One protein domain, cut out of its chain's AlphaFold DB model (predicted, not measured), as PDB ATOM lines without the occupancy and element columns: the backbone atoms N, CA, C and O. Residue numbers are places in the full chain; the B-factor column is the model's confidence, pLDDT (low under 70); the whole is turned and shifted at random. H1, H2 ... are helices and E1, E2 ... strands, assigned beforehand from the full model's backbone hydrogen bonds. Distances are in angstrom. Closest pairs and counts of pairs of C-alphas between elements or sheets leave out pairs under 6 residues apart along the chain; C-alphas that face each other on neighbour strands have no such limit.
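Overview. This is residues 32 to 131 of the 131 residues of an uncharacterized protein of Pasteurella langaaensis DSM 22999 (UniProt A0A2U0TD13). The turn of a strand hairpin, E1 and E2, makes one end of the domain and the short helix H3 lies towards the other; the helices H1 and H2 run lengthwise in opposite ways, H1 level with much of the hairpin along the long axis but apart from E1, and H2 reaching from near E2 to H3, which crosses its later part. A long loop, residues 54 to 72, leads from the hairpin to H1 and has no named element. The printed part has 100 residues, with two strands and then three helices in the order E1, E2, H1, H2, H3; the two-stranded sheet is antiparallel and the class is mixed, helices and strands. The whole is compact, with a radius of gyration of the C-alphas of 13.8 A and spans of 41 by 30 by 24 A.

Along the chain. Find C-alpha 40 at (126.323, 130.133, 82.205); from there E1 runs 16.3 A to residue 45. E2, residues 48 to 53, runs 16.6 A. H1, residues 73 to 87, is 21.2 A long. Look for C-alpha 94 at (120.895, 141.273, 86.313), where H2 begins its 25.4 A to residue 111. H3, residues 121 to 130, covers 14.5 A and ends at C-alpha 130, (133.159, 152.227, 89.574).

Arrangement. E1 and E2 form a hairpin, antiparallel at 159 degrees; look at N 43 and O 50, 2.9 A apart, within hydrogen-bond range. The closest C-alphas of E2 and H2, those of Val 52 and Thr 97, are 7.3 A apart. H1 and H2 form a helical hairpin at a shallow tilt of 27 degrees; they only just touch, with 3 pairs of C-alphas within 8 A, the closest Ala 77 and Leu 100 at 6.6 A. H2 touches H3 with residues 102 to 110 alone, closest at the C-alphas of Ala 106 and Glu 126, 5.4 A, at a steep tilt of 59 degrees, opposite ways. H1 and H3 are apart. In H1, H2 and H3 every O i to N i+4 pair is within hydrogen-bond range.

Size, cuts and confidence. The two C-alphas farthest apart, those of Ile 47 and Leu 122, are 42.0 A apart. The printed part has no cut, and the link from E2 to H1, 19 residues, is long. The mean pLDDT of the printed part is 96.2, and no printed residue is under 70.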
ATOM      1  N   GLY A  32     120.071 123.231  88.471       93.50
ATOM      2  CA  GLY A  32     120.505 121.883  88.092       93.50
ATOM      3  C   GLY A  32     121.777 121.455  88.827       93.50
ATOM      4  O   GLY A  32     122.615 122.280  89.196       93.50
ATOM      5  N   SER A  33     121.923 120.152  89.069       89.75
ATOM      6  CA  SER A  33     123.060 119.583  89.808       89.75
ATOM      7  C   SER A  33     124.382 119.672  89.041       89.75
ATOM      8  O   SER A  33     125.440 119.810  89.646       89.75
ATOM      9  N   ASP A  34     124.323 119.640  87.715       90.75
ATOM     10  CA  ASP A  34     125.450 119.672  86.781       90.75
ATOM     11  C   ASP A  34     125.867 121.094  86.369       90.75
ATOM     12  O   ASP A  34     126.884 121.284  85.700       90.75
ATOM     13  N   CYS A  35     125.119 122.125  86.780       95.50
ATOM     14  CA  CYS A  35     125.383 123.477  86.299       95.50
ATOM     15  C   CYS A  35     126.712 124.048  86.814       95.50
ATOM     16  O   CYS A  35     127.285 124.912  86.157       95.50
ATOM     17  N   TRP A  36     127.231 123.566  87.951       97.25
ATOM     18  CA  TRP A  36     128.349 124.195  88.667       97.25
ATOM     19  C   TRP A  36     129.609 124.390  87.816       97.25
ATOM     20  O   TRP A  36     130.229 125.453  87.873       97.25
ATOM     21  N   GLU A  37     129.958 123.402  86.995       95.62
ATOM     22  CA  GLU A  37     131.159 123.433  86.147       95.62
ATOM     23  C   GLU A  37     131.020 124.412  84.964       95.62
ATOM     24  O   GLU A  37     132.007 124.823  84.358       95.62
ATOM     25  N   ASN A  38     129.799 124.867  84.669       96.94
ATOM     26  CA  ASN A  38     129.516 125.848  83.629       96.94
ATOM     27  C   ASN A  38     129.519 127.284  84.180       96.94
ATOM     28  O   ASN A  38     129.145 127.542  85.325       96.94
ATOM     29  N   ASN A  39     129.862 128.251  83.323       97.12
ATOM     30  CA  ASN A  39     129.838 129.687  83.652       97.12
ATOM     31  C   ASN A  39     128.594 130.412  83.114       97.12
ATOM     32  O   ASN A  39     128.465 131.631  83.229       97.12
ATOM     33  N   GLN A  40     127.647 129.654  82.562       96.12
ATOM     34  CA  GLN A  40     126.323 130.133  82.205       96.12
ATOM     35  C   GLN A  40     125.284 129.131  82.698       96.12
ATOM     36  O   GLN A  40     125.292 127.977  82.280       96.12
ATOM     37  N   TRP A  41     124.387 129.579  83.573       97.56
ATOM     38  CA  TRP A  41     123.305 128.754  84.106       97.56
ATOM     39  C   TRP A  41     121.964 129.223  83.570       97.56
ATOM     40  O   TRP A  41     121.767 130.408  83.281       97.56
ATOM     41  N   LYS A  42     121.038 128.275  83.435       96.44
ATOM     42  CA  LYS A  42     119.679 128.508  82.956       96.44
ATOM     43  C   LYS A  42     118.697 127.727  83.817       96.44
ATOM     44  O   LYS A  42     118.988 126.618  84.246       96.44
ATOM     45  N   THR A  43     117.537 128.309  84.067       96.19
ATOM     46  CA  THR A  43     116.395 127.646  84.702       96.19
ATOM     47  C   THR A  43     115.113 128.370  84.291       96.19
ATOM     48  O   THR A  43     115.144 129.259  83.435       96.19
ATOM     49  N   THR A  44     113.982 128.008  84.882       95.31
ATOM     50  CA  THR A  44     112.714 128.712  84.708       95.31
ATOM     51  C   THR A  44     112.182 129.189  86.056       95.31
ATOM     52  O   THR A  44     112.312 128.523  87.081       95.31
ATOM     53  N   PHE A  45     111.582 130.377  86.060       94.94
ATOM     54  CA  PHE A  45     110.759 130.878  87.155       94.94
ATOM     55  C   PHE A  45     109.325 130.982  86.645       94.94
ATOM     56  O   PHE A  45     109.001 131.895  85.879       94.94
ATOM     57  N   SER A  46     108.476 130.023  87.026       92.75
ATOM     58  CA  SER A  46     107.178 129.815  86.374       92.75
ATOM     59  C   SER A  46     107.382 129.643  84.855       92.75
ATOM     60  O   SER A  46     108.133 128.765  84.435       92.75
ATOM     61  N   ILE A  47     106.776 130.496  84.031       94.44
ATOM     62  CA  ILE A  47     106.915 130.491  82.568       94.44
ATOM     63  C   ILE A  47     108.125 131.286  82.053       94.44
ATOM     64  O   ILE A  47     108.392 131.294  80.853       94.44
ATOM     65  N   TYR A  48     108.840 132.002  82.925       95.94
ATOM     66  CA  TYR A  48     109.903 132.910  82.504       95.94
ATOM     67  C   TYR A  48     111.268 132.216  82.507       95.94
ATOM     68  O   TYR A  48     111.652 131.653  83.534       95.94
ATOM     69  N   PRO A  49     112.045 132.293  81.413       96.19
ATOM     70  CA  PRO A  49     113.420 131.826  81.428       96.19
ATOM     71  C   PRO A  49     114.258 132.727  82.337       96.19
ATOM     72  O   PRO A  49     114.207 133.954  82.241       96.19
ATOM     73  N   VAL A  50     115.058 132.104  83.194       97.12
ATOM     74  CA  VAL A  50     116.058 132.772  84.023       97.12
ATOM     75  C   VAL A  50     117.425 132.310  83.559       97.12
ATOM     76  O   VAL A  50     117.670 131.116  83.394       97.12
ATOM     77  N   GLN A  51     118.328 133.262  83.361       95.69
ATOM     78  CA  GLN A  51     119.713 132.976  83.026       95.69
ATOM     79  C   GLN A  51     120.657 133.825  83.864       95.69
ATOM     80  O   GLN A  51     120.358 134.975  84.187       95.69
ATOM     81  N   VAL A  52     121.824 133.269  84.155       96.75
ATOM     82  CA  VAL A  52     122.946 133.988  84.753       96.75
ATOM     83  C   VAL A  52     124.218 133.603  84.010       96.75
ATOM     84  O   VAL A  52     124.414 132.444  83.649       96.75
ATOM     85  N   ARG A  53     125.067 134.594  83.739       96.56
ATOM     86  CA  ARG A  53     126.383 134.413  83.123       96.56
ATOM     87  C   ARG A  53     127.434 135.012  84.047       96.56
ATOM     88  O   ARG A  53     127.457 136.228  84.249       96.56
ATOM     89  N   PHE A  54     128.316 134.159  84.552       97.94
ATOM     90  CA  PHE A  54     129.425 134.511  85.437       97.94
ATOM     91  C   PHE A  54     130.613 135.017  84.619       97.94
ATOM     92  O   PHE A  54     131.651 134.366  84.555       97.94
ATOM     93  N   SER A  55     130.436 136.157  83.953       97.19
ATOM     94  CA  SER A  55     131.483 136.825  83.178       97.19
ATOM     95  C   SER A  55     132.016 138.053  83.899       97.19
ATOM     96  O   SER A  55     131.243 138.724  84.582       97.19
ATOM     97  N   THR A  56     133.298 138.358  83.709       97.50
ATOM     98  CA  THR A  56     133.905 139.621  84.151       97.50
ATOM     99  C   THR A  56     133.541 140.776  83.211       97.50
ATOM    100  O   THR A  56     133.269 140.554  82.030       97.50
ATOM    101  N   GLU A  57     133.552 142.003  83.736       95.19
ATOM    102  CA  GLU A  57     133.488 143.251  82.952       95.19
ATOM    103  C   GLU A  57     134.881 143.856  82.708       95.19
ATOM    104  O   GLU A  57     135.024 144.796  81.929       95.19
ATOM    105  N   ARG A  58     135.945 143.279  83.291       93.94
ATOM    106  CA  ARG A  58     137.336 143.689  83.017       93.94
ATOM    107  C   ARG A  58     137.738 143.451  81.559       93.94
ATOM    108  O   ARG A  58     138.707 144.031  81.078       93.94
ATOM    109  N   ILE A  59     137.010 142.581  80.858       93.75
ATOM    110  CA  ILE A  59     137.241 142.214  79.461       93.75
ATOM    111  C   ILE A  59     135.913 142.324  78.714       93.75
ATOM    112  O   ILE A  59     134.914 141.734  79.122       93.75
ATOM    113  N   LYS A  60     135.908 143.054  77.589       90.88
ATOM    114  CA  LYS A  60     134.704 143.243  76.766       90.88
ATOM    115  C   LYS A  60     134.100 141.895  76.368       90.88
ATOM    116  O   LYS A  60     134.772 141.060  75.761       90.88
ATOM    117  N   SER A  61     132.815 141.721  76.661       90.56
ATOM    118  CA  SER A  61     132.052 140.526  76.307       90.56
ATOM    119  C   SER A  61     131.097 140.779  75.137       90.56
ATOM    120  O   SER A  61     130.720 141.909  74.830       90.56
ATOM    121  N   THR A  62     130.709 139.704  74.460       90.56
ATOM    122  CA  THR A  62     129.668 139.683  73.430       90.56
ATOM    123  C   THR A  62     128.633 138.605  73.758       90.56
ATOM    124  O   THR A  62     128.720 137.888  74.763       90.56
ATOM    125  N   ALA A  63     127.634 138.447  72.889       84.25
ATOM    126  CA  ALA A  63     126.687 137.343  73.000       84.25
ATOM    127  C   ALA A  63     127.382 135.966  72.963       84.25
ATOM    128  O   ALA A  63     126.947 135.065  73.683       84.25
ATOM    129  N   TYR A  64     128.475 135.836  72.199       86.88
ATOM    130  CA  TYR A  64     129.136 134.561  71.886       86.88
ATOM    131  C   TYR A  64     130.471 134.344  72.604       86.88
ATOM    132  O   TYR A  64     130.889 133.204  72.770       86.88
ATOM    133  N   LYS A  65     131.144 135.419  73.030       92.69
ATOM    134  CA  LYS A  65     132.450 135.354  73.691       92.69
ATOM    135  C   LYS A  65     132.426 136.161  74.977       92.69
ATOM    136  O   LYS A  65     132.030 137.321  74.974       92.69
ATOM    137  N   TYR A  66     132.872 135.558  76.066       95.75
ATOM    138  CA  TYR A  66     133.060 136.234  77.339       95.75
ATOM    139  C   TYR A  66     134.181 135.549  78.109       95.75
ATOM    140  O   TYR A  66     134.420 134.359  77.913       95.75
ATOM    141  N   GLU A  67     134.818 136.297  79.002       97.19
ATOM    142  CA  GLU A  67     135.748 135.735  79.972       97.19
ATOM    143  C   GLU A  67     135.019 135.517  81.302       97.19
ATOM    144  O   GLU A  67     134.207 136.368  81.693       97.19
ATOM    145  N   PRO A  68     135.238 134.384  81.990       97.94
ATOM    146  CA  PRO A  68     134.648 134.147  83.300       97.94
ATOM    147  C   PRO A  68     135.106 135.178  84.339       97.94
ATOM    148  O   PRO A  68     136.134 135.835  84.176       97.94
ATOM    149  N   LEU A  69     134.366 135.295  85.443       98.50
ATOM    150  CA  LEU A  69     134.889 135.951  86.649       98.50
ATOM    151  C   LEU A  69     136.206 135.276  87.077       98.50
ATOM    152  O   LEU A  69     136.338 134.055  86.960       98.50
ATOM    153  N   ALA A  70     137.176 136.044  87.579       98.06
ATOM    154  CA  ALA A  70     138.448 135.460  87.994       98.06
ATOM    155  C   ALA A  70     138.304 134.525  89.206       98.06
ATOM    156  O   ALA A  70     137.503 134.746  90.115       98.06
ATOM    157  N   ALA A  71     139.129 133.479  89.230       97.38
ATOM    158  CA  ALA A  71     139.322 132.660  90.418       97.38
ATOM    159  C   ALA A  71     140.197 133.403  91.456       97.38
ATOM    160  O   ALA A  71     141.116 134.126  91.059       97.38
ATOM    161  N   PRO A  72     139.965 133.204  92.771       98.00
ATOM    162  CA  PRO A  72     138.947 132.323  93.365       98.00
ATOM    163  C   PRO A  72     137.520 132.907  93.444       98.00
ATOM    164  O   PRO A  72     136.592 132.175  93.782       98.00
ATOM    165  N   PHE A  73     137.307 134.190  93.131       98.69
ATOM    166  CA  PHE A  73     136.013 134.871  93.305       98.69
ATOM    167  C   PHE A  73     134.818 134.194  92.612       98.69
ATOM    168  O   PHE A  73     133.713 134.206  93.156       98.69
ATOM    169  N   ILE A  74     135.010 133.576  91.442       98.75
ATOM    170  CA  ILE A  74     133.911 132.925  90.707       98.75
ATOM    171  C   ILE A  74     133.172 131.851  91.521       98.75
ATOM    172  O   ILE A  74     131.955 131.728  91.393       98.75
ATOM    173  N   GLU A  75     133.864 131.117  92.396       98.62
ATOM    174  CA  GLU A  75     133.235 130.080  93.226       98.62
ATOM    175  C   GLU A  75     132.310 130.698  94.280       98.62
ATOM    176  O   GLU A  75     131.194 130.218  94.497       98.62
ATOM    177  N   PHE A  76     132.723 131.825  94.869       98.69
ATOM    178  CA  PHE A  76     131.866 132.618  95.747       98.69
ATOM    179  C   PHE A  76     130.656 133.181  94.990       98.69
ATOM    180  O   PHE A  76     129.530 133.072  95.469       98.69
ATOM    181  N   ALA A  77     130.861 133.735  93.792       98.69
ATOM    182  CA  ALA A  77     129.785 134.290  92.972       98.69
ATOM    183  C   ALA A  77     128.722 133.232  92.617       98.69
ATOM    184  O   ALA A  77     127.520 133.481  92.748       98.69
ATOM    185  N   LYS A  78     129.159 132.031  92.216       98.69
ATOM    186  CA  LYS A  78     128.293 130.869  91.959       98.69
ATOM    187  C   LYS A  78     127.508 130.465  93.206       98.69
ATOM    188  O   LYS A  78     126.286 130.308  93.132       98.69
ATOM    189  N   ALA A  79     128.184 130.362  94.351       98.31
ATOM    190  CA  ALA A  79     127.550 130.053  95.629       98.31
ATOM    191  C   ALA A  79     126.491 131.099  96.008       98.31
ATOM    192  O   ALA A  79     125.347 130.740  96.283       98.31
ATOM    193  N   TYR A  80     126.835 132.388  95.933       98.12
ATOM    194  CA  TYR A  80     125.937 133.499  96.237       98.12
ATOM    195  C   TYR A  80     124.675 133.485  95.372       98.12
ATOM    196  O   TYR A  80     123.569 133.592  95.906       98.12
ATOM    197  N   ILE A  81     124.811 133.320  94.050       98.19
ATOM    198  CA  ILE A  81     123.658 133.291  93.140       98.19
ATOM    199  C   ILE A  81     122.760 132.091  93.430       98.19
ATOM    200  O   ILE A  81     121.542 132.261  93.529       98.19
ATOM    201  N   ARG A  82     123.333 130.890  93.585       97.75
ATOM    202  CA  ARG A  82     122.539 129.692  93.869       97.75
ATOM    203  C   ARG A  82     121.817 129.827  95.207       97.75
ATOM    204  O   ARG A  82     120.607 129.653  95.238       97.75
ATOM    205  N   TYR A  83     122.528 130.219  96.265       97.00
ATOM    206  CA  TYR A  83     121.964 130.434  97.597       97.00
ATOM    207  C   TYR A  83     120.831 131.466  97.583       97.00
ATOM    208  O   TYR A  83     119.718 131.171  98.015       97.00
ATOM    209  N   THR A  84     121.079 132.651  97.021       95.69
ATOM    210  CA  THR A  84     120.094 133.742  96.971       95.69
ATOM    211  C   THR A  84     118.842 133.335  96.200       95.69
ATOM    212  O   THR A  84     117.725 133.600  96.642       95.69
ATOM    213  N   TYR A  85     119.006 132.643  95.073       96.25
ATOM    214  CA  TYR A  85     117.866 132.188  94.289       96.25
ATOM    215  C   TYR A  85     117.119 131.029  94.962       96.25
ATOM    216  O   TYR A  85     115.899 130.969  94.861       96.25
ATOM    217  N   SER A  86     117.805 130.123  95.671       95.06
ATOM    218  CA  SER A  86     117.142 129.082  96.471       95.06
ATOM    219  C   SER A  86     116.280 129.677  97.589       95.06
ATOM    220  O   SER A  86     115.234 129.121  97.910       95.06
ATOM    221  N   LEU A  87     116.700 130.808  98.165       93.50
ATOM    222  CA  LEU A  87     115.949 131.528  99.195       93.50
ATOM    223  C   LEU A  87     114.716 132.238  98.656       93.50
ATOM    224  O   LEU A  87     113.643 132.184  99.258       93.50
ATOM    225  N   ASN A  88     114.905 132.969  97.563       93.06
ATOM    226  CA  ASN A  88     113.886 133.818  96.980       93.06
ATOM    227  C   ASN A  88     114.043 133.812  95.455       93.06
ATOM    228  O   ASN A  88     114.753 134.660  94.904       93.06
ATOM    229  N   PRO A  89     113.420 132.845  94.763       94.81
ATOM    230  CA  PRO A  89     113.467 132.781  93.312       94.81
ATOM    231  C   PRO A  89     112.888 134.058  92.691       94.81
ATOM    232  O   PRO A  89     111.778 134.477  93.016       94.81
ATOM    233  N   ILE A  90     113.631 134.671  91.770       95.25
ATOM    234  CA  ILE A  90     113.235 135.910  91.088       95.25
ATOM    235  C   ILE A  90     113.415 135.794  89.579       95.25
ATOM    236  O   ILE A  90     114.294 135.099  89.085       95.25
ATOM    237  N   ARG A  91     112.618 136.542  88.815       95.19
ATOM    238  CA  ARG A  91     112.653 136.488  87.345       95.19
ATOM    239  C   ARG A  91     113.969 136.990  86.733       95.19
ATOM    240  O   ARG A  91     114.305 136.602  85.618       95.19
ATOM    241  N   ASN A  92     114.686 137.892  87.403       94.38
ATOM    242  CA  ASN A  92     115.843 138.573  86.823       94.38
ATOM    243  C   ASN A  92     116.984 138.722  87.840       94.38
ATOM    244  O   ASN A  92     116.798 139.316  88.898       94.38
ATOM    245  N   LEU A  93     118.173 138.231  87.480       96.56
ATOM    246  CA  LEU A  93     119.401 138.291  88.282       96.56
ATOM    247  C   LEU A  93     120.401 139.358  87.800       96.56
ATOM    248  O   LEU A  93     121.539 139.371  88.269       96.56
ATOM    249  N   ALA A  94     120.009 140.258  86.890       94.88
ATOM    250  CA  ALA A  94     120.895 141.273  86.313       94.88
ATOM    251  C   ALA A  94     121.587 142.114  87.393       94.88
ATOM    252  O   ALA A  94     122.809 142.128  87.439       94.88
ATOM    253  N   ARG A  95     120.818 142.687  88.330       95.50
ATOM    254  CA  ARG A  95     121.353 143.484  89.451       95.50
ATOM    255  C   ARG A  95     122.333 142.691  90.324       95.50
ATOM    256  O   ARG A  95     123.371 143.207  90.700       95.50
ATOM    257  N   HIS A  96     122.037 141.419  90.608       97.25
ATOM    258  CA  HIS A  96     122.920 140.568  91.419       97.25
ATOM    259  C   HIS A  96     124.237 140.284  90.687       97.25
ATOM    260  O   HIS A  96     125.310 140.317  91.280       97.25
ATOM    261  N   THR A  97     124.146 140.012  89.385       96.75
ATOM    262  CA  THR A  97     125.305 139.709  88.539       96.75
ATOM    263  C   THR A  97     126.173 140.950  88.327       96.75
ATOM    264  O   THR A  97     127.393 140.856  88.381       96.75
ATOM    265  N   GLU A  98     125.549 142.108  88.122       96.62
ATOM    266  CA  GLU A  98     126.205 143.412  88.008       96.62
ATOM    267  C   GLU A  98     126.968 143.760  89.290       96.62
ATOM    268  O   GLU A  98     128.168 144.014  89.227       96.62
ATOM    269  N   SER A  99     126.337 143.644  90.464       97.31
ATOM    270  CA  SER A  99     127.028 143.865  91.739       97.31
ATOM    271  C   SER A  99     128.232 142.935  91.922       97.31
ATOM    272  O   SER A  99     129.299 143.387  92.328       97.31
ATOM    273  N   LEU A 100     128.109 141.647  91.574       98.44
ATOM    274  CA  LEU A 100     129.235 140.706  91.638       98.44
ATOM    275  C   LEU A 100     130.384 141.094  90.697       98.44
ATOM    276  O   LEU A 100     131.545 140.959  91.072       98.44
ATOM    277  N   ARG A 101     130.074 141.576  89.489       98.00
ATOM    278  CA  ARG A 101     131.073 142.042  88.515       98.00
ATOM    279  C   ARG A 101     131.826 143.266  89.017       98.00
ATOM    280  O   ARG A 101     133.045 143.298  88.915       98.00
ATOM    281  N   ILE A 102     131.115 144.225  89.602       98.19
ATOM    282  CA  ILE A 102     131.721 145.443  90.150       98.19
ATOM    283  C   ILE A 102     132.631 145.102  91.338       98.19
ATOM    284  O   ILE A 102     133.755 145.589  91.408       98.19
ATOM    285  N   VAL A 103     132.204 144.198  92.228       98.56
ATOM    286  CA  VAL A 103     133.054 143.721  93.334       98.56
ATOM    287  C   VAL A 103     134.292 142.985  92.811       98.56
ATOM    288  O   VAL A 103     135.388 143.190  93.329       98.56
ATOM    289  N   GLU A 104     134.155 142.153  91.774       98.62
ATOM    290  CA  GLU A 104     135.292 141.475  91.140       98.62
ATOM    291  C   GLU A 104     136.305 142.465  90.556       98.62
ATOM    292  O   GLU A 104     137.510 142.306  90.769       98.62
ATOM    293  N   MET A 105     135.819 143.507  89.875       98.19
ATOM    294  CA  MET A 105     136.645 144.594  89.348       98.19
ATOM    295  C   MET A 105     137.367 145.344  90.465       98.19
ATOM    296  O   MET A 105     138.586 145.481  90.399       98.19
ATOM    297  N   ALA A 106     136.649 145.768  91.506       98.56
ATOM    298  CA  ALA A 106     137.224 146.506  92.626       98.56
ATOM    299  C   ALA A 106     138.305 145.700  93.363       98.56
ATOM    300  O   ALA A 106     139.388 146.211  93.651       98.56
ATOM    301  N   LEU A 107     138.052 144.409  93.614       98.62
ATOM    302  CA  LEU A 107     139.049 143.501  94.186       98.62
ATOM    303  C   LEU A 107     140.299 143.435  93.308       98.62
ATOM    304  O   LEU A 107     141.416 143.546  93.810       98.62
ATOM    305  N   TYR A 108     140.121 143.292  91.996       97.75
ATOM    306  CA  TYR A 108     141.243 143.228  91.070       97.75
ATOM    307  C   TYR A 108     142.028 144.547  91.015       97.75
ATOM    308  O   TYR A 108     143.256 144.512  91.052       97.75
ATOM    309  N   ASN A 109     141.342 145.691  90.987       97.75
ATOM    310  CA  ASN A 109     141.958 147.019  90.941       97.75
ATOM    311  C   ASN A 109     142.801 147.301  92.193       97.75
ATOM    312  O   ASN A 109     143.923 147.787  92.083       97.75
ATOM    313  N   ILE A 110     142.286 146.963  93.380       98.38
ATOM    314  CA  ILE A 110     142.931 147.297  94.659       98.38
ATOM    315  C   ILE A 110     143.928 146.230  95.116       98.38
ATOM    316  O   ILE A 110     144.944 146.552  95.733       98.38
ATOM    317  N   LYS A 111     143.644 144.949  94.864       98.12
ATOM    318  CA  LYS A 111     144.425 143.827  95.407       98.12
ATOM    319  C   LYS A 111     145.231 143.068  94.357       98.12
ATOM    320  O   LYS A 111     146.006 142.183  94.712       98.12
ATOM    321  N   GLY A 112     145.030 143.358  93.071       97.25
ATOM    322  CA  GLY A 112     145.656 142.635  91.960       97.25
ATOM    323  C   GLY A 112     145.116 141.216  91.747       97.25
ATOM    324  O   GLY A 112     145.590 140.506  90.862       97.25
ATOM    325  N   LYS A 113     144.134 140.779  92.545       97.25
ATOM    326  CA  LYS A 113     143.456 139.486  92.407       97.25
ATOM    327  C   LYS A 113     142.007 139.570  92.880       97.25
ATOM    328  O   LYS A 113     141.685 140.318  93.798       97.25
ATOM    329  N   ALA A 114     141.145 138.749  92.290       97.75
ATOM    330  CA  ALA A 114     139.748 138.641  92.691       97.75
ATOM    331  C   ALA A 114     139.590 137.583  93.794       97.75
ATOM    332  O   ALA A 114     139.332 136.412  93.517       97.75
ATOM    333  N   ASP A 115     139.769 137.989  95.049       98.38
ATOM    334  CA  ASP A 115     139.627 137.124  96.224       98.38
ATOM    335  C   ASP A 115     138.709 137.780  97.258       98.38
ATOM    336  O   ASP A 115     139.066 138.793  97.855       98.38
ATOM    337  N   ILE A 116     137.523 137.203  97.481       98.19
ATOM    338  CA  ILE A 116     136.507 137.781  98.374       98.19
ATOM    339  C   ILE A 116     136.991 137.905  99.825       98.19
ATOM    340  O   ILE A 116     136.525 138.780 100.548       98.19
ATOM    341  N   LEU A 117     137.968 137.094 100.252       97.88
ATOM    342  CA  LEU A 117     138.559 137.208 101.591       97.88
ATOM    343  C   LEU A 117     139.406 138.476 101.767       97.88
ATOM    344  O   LEU A 117     139.810 138.785 102.885       97.88
ATOM    345  N   GLN A 118     139.689 139.200 100.682       98.19
ATOM    346  CA  GLN A 118     140.391 140.482 100.703       98.19
ATOM    347  C   GLN A 118     139.454 141.685 100.581       98.19
ATOM    348  O   GLN A 118     139.931 142.804 100.389       98.19
ATOM    349  N   LEU A 119     138.140 141.468 100.688       97.62
ATOM    350  CA  LEU A 119     137.176 142.551 100.791       97.62
ATOM    351  C   LEU A 119     137.437 143.338 102.081       97.62
ATOM    352  O   LEU A 119     137.276 142.826 103.187       97.62
ATOM    353  N   ASP A 120     137.834 144.592 101.923       97.62
ATOM    354  CA  ASP A 120     138.024 145.552 103.001       97.62
ATOM    355  C   ASP A 120     137.506 146.931 102.574       97.62
ATOM    356  O   ASP A 120     136.925 147.092 101.497       97.62
ATOM    357  N   TYR A 121     137.696 147.938 103.427       97.56
ATOM    358  CA  TYR A 121     137.177 149.279 103.173       97.56
ATOM    359  C   TYR A 121     137.714 149.904 101.874       97.56
ATOM    360  O   TYR A 121     136.985 150.647 101.228       97.56
ATOM    361  N   LEU A 122     138.953 149.594 101.463       98.38
ATOM    362  CA  LEU A 122     139.537 150.134 100.229       98.38
ATOM    363  C   LEU A 122     138.848 149.549  99.000       98.38
ATOM    364  O   LEU A 122     138.591 150.263  98.038       98.38
ATOM    365  N   VAL A 123     138.523 148.257  99.045       98.31
ATOM    366  CA  VAL A 123     137.765 147.595  97.976       98.31
ATOM    367  C   VAL A 123     136.339 148.141  97.910       98.31
ATOM    368  O   VAL A 123     135.836 148.379  96.820       98.31
ATOM    369  N   ILE A 124     135.689 148.364  99.056       97.38
ATOM    370  CA  ILE A 124     134.332 148.934  99.099       97.38
ATOM    371  C   ILE A 124     134.324 150.361  98.540       97.38
ATOM    372  O   ILE A 124     133.480 150.680  97.711       97.38
ATOM    373  N   HIS A 125     135.294 151.189  98.925       98.00
ATOM    374  CA  HIS A 125     135.445 152.533  98.369       98.00
ATOM    375  C   HIS A 125     135.690 152.499  96.849       98.00
ATOM    376  O   HIS A 125     135.182 153.331  96.110       98.00
ATOM    377  N   GLU A 126     136.435 151.510  96.348       98.19
ATOM    378  CA  GLU A 126     136.612 151.340  94.903       98.19
ATOM    379  C   GLU A 126     135.317 150.934  94.186       98.19
ATOM    380  O   GLU A 126     135.066 151.399  93.079       98.19
ATOM    381  N   VAL A 127     134.457 150.120  94.808       97.19
ATOM    382  CA  VAL A 127     133.120 149.824  94.262       97.19
ATOM    383  C   VAL A 127     132.324 151.115  94.053       97.19
ATOM    384  O   VAL A 127     131.692 151.264  93.011       97.19
ATOM    385  N   GLU A 128     132.380 152.052  95.001       94.94
ATOM    386  CA  GLU A 128     131.699 153.353  94.906       94.94
ATOM    387  C   GLU A 128     132.240 154.224  93.761       94.94
ATOM    388  O   GLU A 128     131.476 154.983  93.176       94.94
ATOM    389  N   ASN A 129     133.522 154.085  93.401       96.06
ATOM    390  CA  ASN A 129     134.134 154.810  92.282       96.06
ATOM    391  C   ASN A 129     133.818 154.210  90.901       96.06
ATOM    392  O   ASN A 129     133.959 154.901  89.892       96.06
ATOM    393  N   ILE A 130     133.473 152.920  90.835       94.12
ATOM    394  CA  ILE A 130     133.159 152.227  89.574       94.12
ATOM    395  C   ILE A 130     131.717 152.511  89.116       94.12
ATOM    396  O   ILE A 130     131.448 152.457  87.913       94.12
ATOM    397  N   VAL A 131     130.801 152.754  90.062       85.25
ATOM    398  CA  VAL A 131     129.352 152.928  89.832       85.25
ATOM    399  C   VAL A 131     129.004 154.322  89.317       85.25
ATOM    400  O   VAL A 131     129.560 155.314  89.829       85.25
TER     401      VAL A 131